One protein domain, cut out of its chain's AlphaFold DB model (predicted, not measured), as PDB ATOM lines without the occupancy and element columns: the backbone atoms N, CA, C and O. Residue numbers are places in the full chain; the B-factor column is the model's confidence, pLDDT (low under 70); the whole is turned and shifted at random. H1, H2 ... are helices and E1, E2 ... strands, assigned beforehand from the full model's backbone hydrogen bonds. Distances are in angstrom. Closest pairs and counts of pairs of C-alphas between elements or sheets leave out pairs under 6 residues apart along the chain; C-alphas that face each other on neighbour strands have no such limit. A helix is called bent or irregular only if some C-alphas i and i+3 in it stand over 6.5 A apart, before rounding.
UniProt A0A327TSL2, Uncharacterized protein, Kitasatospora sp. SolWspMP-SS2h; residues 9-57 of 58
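AT A GLANCE: This is residues 9 to 57 of the 58 residues of an uncharacterized protein of Kitasatospora sp. SolWspMP-SS2h (UniProt A0A327TSL2). A short ribbon of two parallel strands, E1 and E2, runs along one side of an elongated, open shape, and the helix H2 runs back along the other side, with few contacts between the parts. The smaller helix H1 sits at one end of the length, and residues 28 to 33 stick out as a loop at the other end. The printed part has 49 residues, with two named helices and two named strands in the order H1, E1, H2, E2; the sheet's order is E1, E2, all parallel, and the class is mixed, helices and strands. The whole is only just compact, close to loose, with a radius of gyration of the C-alphas of 11.6 A and spans of 34 by 17 by 16 A.

IN THESE COORDINATES: H1 is residues 9 to 17, 13.1 A from first to last C-alpha, and begins at C-alpha 9 at (-36.082, 32.842, 52.502). E1 follows as residues 21 to 24, 10.2 A long. H2, the longest helix, is residues 35 to 45, 14.9 A from C-alpha 35 at (-57.976, 30.199, 52.683) to C-alpha 45. H2 is neither bent nor irregular, but only just: C-alphas 37 and 40 are 6.3 A apart. E2 is residues 53 to 56, 9.9 A long, and ends at C-alpha 56 at (-53.611, 20.798, 45.714).

HOW THE PARTS SIT: The neighbour strands E1 and E2 are parallel, with 21 degrees between their N-to-C directions. C-alphas 21 and 53 face each other at 4.7 A, as do C-alphas 24 and 56 at 4.7 A. N 54 and O 21 are within hydrogen-bond range at 2.9 A, and so are N 56 and O 23 at 3.0 A. E1, H2 and E2 form a strand-helix-strand unit, two parallel neighbour strands with a helix between them along the chain, and its crossover is right-handed. The closest C-alphas of H1 and E1 are those of Cys 14 and Val 21, 7.9 A apart. H1 and E2 are apart. H1 and H2 are also apart, but only just, with their closest C-alphas at 8.0 A. Of the O i to N i+4 pairs, 3 of 5 are within hydrogen-bond range in H1 and 5 of 7 in H2.

THE WHOLE: The two C-alphas farthest apart are those of Arg 16 and Gly 29, at 33.9 A. The printed part runs from 9 to 57 with no cut. The link from H1 to E1 is tight, those from E1 to H2 and from H2 to E2 are short, and no link is long. Residues 28 to 33 stand free. The mean pLDDT of the printed part is 73.2; residues 9 to 19 and 27 to 33 are under 70.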
ATOM      1  N   GLY A   9     -36.897  34.068  52.598       51.38
ATOM      2  CA  GLY A   9     -36.082  32.842  52.502       51.38
ATOM      3  C   GLY A   9     -36.528  31.854  51.411       51.38
ATOM      4  O   GLY A   9     -35.693  31.345  50.668       51.38
ATOM      5  N   ALA A  10     -37.838  31.642  51.249       55.66
ATOM      6  CA  ALA A  10     -38.376  30.755  50.212       55.66
ATOM      7  C   ALA A  10     -38.261  31.350  48.792       55.66
ATOM      8  O   ALA A  10     -37.888  30.656  47.844       55.66
ATOM      9  N   LEU A  11     -38.510  32.657  48.649       52.28
ATOM     10  CA  LEU A  11     -38.421  33.374  47.370       52.28
ATOM     11  C   LEU A  11     -36.996  33.410  46.816       52.28
ATOM     12  O   LEU A  11     -36.783  33.205  45.622       52.28
ATOM     13  N   ALA A  12     -36.012  33.615  47.694       54.84
ATOM     14  CA  ALA A  12     -34.603  33.667  47.319       54.84
ATOM     15  C   ALA A  12     -34.060  32.321  46.804       54.84
ATOM     16  O   ALA A  12     -33.036  32.302  46.116       54.84
ATOM     17  N   CYS A  13     -34.707  31.203  47.149       55.09
ATOM     18  CA  CYS A  13     -34.367  29.885  46.621       55.09
ATOM     19  C   CYS A  13     -35.061  29.630  45.273       55.09
ATOM     20  O   CYS A  13     -34.397  29.238  44.315       55.09
ATOM     21  N   CYS A  14     -36.360  29.947  45.162       52.66
ATOM     22  CA  CYS A  14     -37.133  29.712  43.933       52.66
ATOM     23  C   CYS A  14     -36.528  30.426  42.722       52.66
ATOM     24  O   CYS A  14     -36.349  29.818  41.670       52.66
ATOM     25  N   HIS A  15     -36.115  31.683  42.895       53.38
ATOM     26  CA  HIS A  15     -35.541  32.473  41.807       53.38
ATOM     27  C   HIS A  15     -34.152  31.985  41.357       53.38
ATOM     28  O   HIS A  15     -33.727  32.264  40.239       53.38
ATOM     29  N   ARG A  16     -33.437  31.256  42.225       52.66
ATOM     30  CA  ARG A  16     -32.099  30.716  41.947       52.66
ATOM     31  C   ARG A  16     -32.141  29.347  41.278       52.66
ATOM     32  O   ARG A  16     -31.192  28.978  40.601       52.66
ATOM     33  N   LEU A  17     -33.224  28.603  41.491       60.25
ATOM     34  CA  LEU A  17     -33.404  27.246  40.977       60.25
ATOM     35  C   LEU A  17     -34.398  27.170  39.808       60.25
ATOM     36  O   LEU A  17     -34.562  26.096  39.243       60.25
ATOM     37  N   GLY A  18     -35.082  28.269  39.461       60.50
ATOM     38  CA  GLY A  18     -36.220  28.217  38.535       60.50
ATOM     39  C   GLY A  18     -37.334  27.305  39.063       60.50
ATOM     40  O   GLY A  18     -37.981  26.606  38.291       60.50
ATOM     41  N   ALA A  19     -37.496  27.245  40.387       64.62
ATOM     42  CA  ALA A  19     -38.333  26.247  41.038       64.62
ATOM     43  C   ALA A  19     -39.793  26.705  41.150       64.62
ATOM     44  O   ALA A  19     -40.073  27.857  41.490       64.62
ATOM     45  N   SER A  20     -40.714  25.774  40.904       71.31
ATOM     46  CA  SER A  20     -42.139  25.908  41.197       71.31
ATOM     47  C   SER A  20     -42.432  25.574  42.660       71.31
ATOM     48  O   SER A  20     -41.751  24.759  43.286       71.31
ATOM     49  N   VAL A  21     -43.474  26.192  43.215       81.56
ATOM     50  CA  VAL A  21     -43.970  25.878  44.560       81.56
ATOM     51  C   VAL A  21     -45.171  24.951  44.439       81.56
ATOM     52  O   VAL A  21     -46.165  25.285  43.802       81.56
ATOM     53  N   HIS A  22     -45.088  23.796  45.088       84.12
ATOM     54  CA  HIS A  22     -46.184  22.840  45.203       84.12
ATOM     55  C   HIS A  22     -46.598  22.759  46.666       84.12
ATOM     56  O   HIS A  22     -45.760  22.495  47.529       84.12
ATOM     57  N   MET A  23     -47.870  23.020  46.955       81.50
ATOM     58  CA  MET A  23     -48.352  23.076  48.333       81.50
ATOM     59  C   MET A  23     -49.786  22.555  48.460       81.50
ATOM     60  O   MET A  23     -50.589  22.747  47.549       81.50
ATOM     61  N   PRO A  24     -50.141  21.910  49.582       78.62
ATOM     62  CA  PRO A  24     -51.533  21.619  49.889       78.62
ATOM     63  C   PRO A  24     -52.282  22.908  50.247       78.62
ATOM     64  O   PRO A  24     -51.678  23.887  50.703       78.62
ATOM     65  N   ARG A  25     -53.608  22.908  50.090       79.50
ATOM     66  CA  ARG A  25     -54.459  23.999  50.566       79.50
ATOM     67  C   ARG A  25     -54.347  24.106  52.089       79.50
ATOM     68  O   ARG A  25     -54.787  23.239  52.840       79.50
ATOM     69  N   ILE A  26     -53.719  25.184  52.551       74.12
ATOM     70  CA  ILE A  26     -53.486  25.454  53.975       74.12
ATOM     71  C   ILE A  26     -54.684  26.221  54.541       74.12
ATOM     72  O   ILE A  26     -55.202  27.123  53.892       74.12
ATOM     73  N   GLY A  27     -55.116  25.896  55.758       64.31
ATOM     74  CA  GLY A  27     -56.324  26.494  56.347       64.31
ATOM     75  C   GLY A  27     -57.442  25.498  56.645       64.31
ATOM     76  O   GLY A  27     -58.606  25.875  56.742       64.31
ATOM     77  N   CYS A  28     -57.108  24.220  56.828       58.84
ATOM     78  CA  CYS A  28     -58.060  23.212  57.287       58.84
ATOM     79  C   CYS A  28     -58.362  23.385  58.789       58.84
ATOM     80  O   CYS A  28     -57.898  22.600  59.607       58.84
ATOM     81  N   GLY A  29     -59.068  24.466  59.151       56.97
ATOM     82  CA  GLY A  29     -59.885  24.625  60.369       56.97
ATOM     83  C   GLY A  29     -59.199  24.629  61.745       56.97
ATOM     84  O   GLY A  29     -59.660  25.330  62.636       56.97
ATOM     85  N   LEU A  30     -58.083  23.923  61.931       57.53
ATOM     86  CA  LEU A  30     -57.438  23.661  63.222       57.53
ATOM     87  C   LEU A  30     -56.826  24.909  63.873       57.53
ATOM     88  O   LEU A  30     -56.685  24.958  65.088       57.53
ATOM     89  N   ALA A  31     -56.500  25.929  63.075       62.31
ATOM     90  CA  ALA A  31     -55.998  27.225  63.545       62.31
ATOM     91  C   ALA A  31     -56.919  28.405  63.167       62.31
ATOM     92  O   ALA A  31     -56.512  29.561  63.259       62.31
ATOM     93  N   GLY A  32     -58.137  28.137  62.668       60.94
ATOM     94  CA  GLY A  32     -59.069  29.179  62.205       60.94
ATOM     95  C   GLY A  32     -58.609  29.957  60.959       60.94
ATOM     96  O   GLY A  32     -59.184  30.992  60.615       60.94
ATOM     97  N   GLY A  33     -57.562  29.486  60.277       64.81
ATOM     98  CA  GLY A  33     -57.056  30.095  59.050       64.81
ATOM     99  C   GLY A  33     -58.009  29.841  57.889       64.81
ATOM    100  O   GLY A  33     -58.145  28.709  57.449       64.81
ATOM    101  N   ARG A  34     -58.659  30.892  57.387       75.12
ATOM    102  CA  ARG A  34     -59.470  30.841  56.166       75.12
ATOM    103  C   ARG A  34     -58.573  30.990  54.941       75.12
ATOM    104  O   ARG A  34     -57.768  31.924  54.904       75.12
ATOM    105  N   TRP A  35     -58.736  30.124  53.939       79.94
ATOM    106  CA  TRP A  35     -57.976  30.199  52.683       79.94
ATOM    107  C   TRP A  35     -58.111  31.575  52.021       79.94
ATOM    108  O   TRP A  35     -57.119  32.131  51.572       79.94
ATOM    109  N   GLU A  36     -59.292  32.191  52.110       80.50
ATOM    110  CA  GLU A  36     -59.563  33.546  51.601       80.50
ATOM    111  C   GLU A  36     -58.624  34.637  52.159       80.50
ATOM    112  O   GLU A  36     -58.481  35.699  51.561       80.50
ATOM    113  N   ARG A  37     -57.981  34.412  53.314       82.38
ATOM    114  CA  ARG A  37     -56.965  35.327  53.871       82.38
ATOM    115  C   ARG A  37     -55.538  34.953  53.469       82.38
ATOM    116  O   ARG A  37     -54.658  35.808  53.507       82.38
ATOM    117  N   ILE A  38     -55.303  33.690  53.130       82.44
ATOM    118  CA  ILE A  38     -53.982  33.142  52.796       82.44
ATOM    119  C   ILE A  38     -53.692  33.314  51.304       82.44
ATOM    120  O   ILE A  38     -52.582  33.694  50.943       82.44
ATOM    121  N   GLU A  39     -54.688  33.098  50.449       85.00
ATOM    122  CA  GLU A  39     -54.578  33.239  48.998       85.00
ATOM    123  C   GLU A  39     -53.982  34.594  48.571       85.00
ATOM    124  O   GLU A  39     -52.984  34.575  47.850       85.00
ATOM    125  N   PRO A  40     -54.435  35.761  49.081       85.81
ATOM    126  CA  PRO A  40     -53.841  37.044  48.705       85.81
ATOM    127  C   PRO A  40     -52.356  37.152  49.072       85.81
ATOM    128  O   PRO A  40     -51.579  37.780  48.353       85.81
ATOM    129  N   LEU A  41     -51.939  36.525  50.179       85.12
ATOM    130  CA  LEU A  41     -50.540  36.504  50.605       85.12
ATOM    131  C   LEU A  41     -49.697  35.621  49.684       85.12
ATOM    132  O   LEU A  41     -48.571  35.985  49.359       85.12
ATOM    133  N   VAL A  42     -50.232  34.482  49.248       84.25
ATOM    134  CA  VAL A  42     -49.571  33.582  48.293       84.25
ATOM    135  C   VAL A  42     -49.427  34.273  46.936       84.25
ATOM    136  O   VAL A  42     -48.333  34.274  46.372       84.25
ATOM    137  N   THR A  43     -50.479  34.933  46.449       85.50
ATOM    138  CA  THR A  43     -50.454  35.667  45.180       85.50
ATOM    139  C   THR A  43     -49.465  36.831  45.216       85.50
ATOM    140  O   THR A  43     -48.605  36.913  44.343       85.50
ATOM    141  N   ASP A  44     -49.522  37.703  46.228       86.25
ATOM    142  CA  ASP A  44     -48.611  38.854  46.341       86.25
ATOM    143  C   ASP A  44     -47.159  38.422  46.577       86.25
ATOM    144  O   ASP A  44     -46.209  39.041  46.080       86.25
ATOM    145  N   ARG A  45     -46.953  37.347  47.349       83.50
ATOM    146  CA  ARG A  45     -45.605  36.914  47.699       83.50
ATOM    147  C   ARG A  45     -44.950  36.067  46.623       83.50
ATOM    148  O   ARG A  45     -43.788  36.340  46.339       83.50
ATOM    149  N   LEU A  46     -45.655  35.127  46.000       83.06
ATOM    150  CA  LEU A  46     -45.084  34.161  45.056       83.06
ATOM    151  C   LEU A  46     -45.455  34.476  43.605       83.06
ATOM    152  O   LEU A  46     -44.571  34.768  42.797       83.06
ATOM    153  N   THR A  47     -46.747  34.478  43.279       83.44
ATOM    154  CA  THR A  47     -47.218  34.597  41.889       83.44
ATOM    155  C   THR A  47     -46.867  35.950  41.272       83.44
ATOM    156  O   THR A  47     -46.356  36.001  40.157       83.44
ATOM    157  N   ALA A  48     -47.041  37.048  42.012       84.31
ATOM    158  CA  ALA A  48     -46.683  38.396  41.565       84.31
ATOM    159  C   ALA A  48     -45.170  38.575  41.333       84.31
ATOM    160  O   ALA A  48     -44.753  39.498  40.641       84.31
ATOM    161  N   ARG A  49     -44.338  37.681  41.885       83.50
ATOM    162  CA  ARG A  49     -42.885  37.634  41.655       83.50
ATOM    163  C   ARG A  49     -42.483  36.631  40.567       83.50
ATOM    164  O   ARG A  49     -41.301  36.335  40.433       83.50
ATOM    165  N   GLY A  50     -43.446  36.106  39.807       81.88
ATOM    166  CA  GLY A  50     -43.206  35.184  38.696       81.88
ATOM    167  C   GLY A  50     -42.907  33.745  39.118       81.88
ATOM    168  O   GLY A  50     -42.431  32.966  38.298       81.88
ATOM    169  N   VAL A  51     -43.168  33.374  40.377       82.88
ATOM    170  CA  VAL A  51     -42.998  31.991  40.839       82.88
ATOM    171  C   VAL A  51     -44.283  31.210  40.546       82.88
ATOM    172  O   VAL A  51     -45.334  31.568  41.086       82.88
ATOM    173  N   PRO A  52     -44.240  30.151  39.717       83.31
ATOM    174  CA  PRO A  52     -45.404  29.310  39.474       83.31
ATOM    175  C   PRO A  52     -45.758  28.520  40.740       83.31
ATOM    176  O   PRO A  52     -44.895  27.881  41.347       83.31
ATOM    177  N   VAL A  53     -47.032  28.579  41.137       85.31
ATOM    178  CA  VAL A  53     -47.563  27.909  42.330       85.31
ATOM    179  C   VAL A  53     -48.692  26.967  41.927       85.31
ATOM    180  O   VAL A  53     -49.637  27.395  41.268       85.31
ATOM    181  N   THR A  54     -48.621  25.717  42.375       88.25
ATOM    182  CA  THR A  54     -49.704  24.735  42.257       88.25
ATOM    183  C   THR A  54     -50.213  24.394  43.648       88.25
ATOM    184  O   THR A  54     -49.450  23.931  44.502       88.25
ATOM    185  N   VAL A  55     -51.507  24.622  43.869       86.44
ATOM    186  CA  VAL A  55     -52.188  24.278  45.118       86.44
ATOM    187  C   VAL A  55     -53.017  23.024  44.893       86.44
ATOM    188  O   VAL A  55     -53.855  22.996  43.996       86.44
ATOM    189  N   TYR A  56     -52.780  21.998  45.701       81.81
ATOM    190  CA  TYR A  56     -53.611  20.798  45.714       81.81
ATOM    191  C   TYR A  56     -54.688  20.938  46.792       81.81
ATOM    192  O   TYR A  56     -54.362  21.249  47.939       81.81
ATOM    193  N   ASP A  57     -55.948  20.714  46.425       76.38
ATOM    194  CA  ASP A  57     -57.026  20.472  47.393       76.38
ATOM    195  C   ASP A  57     -57.127  18.956  47.651       76.38
ATOM    196  O   ASP A  57     -56.757  18.168  46.773       76.38
TER     197      ASP A  57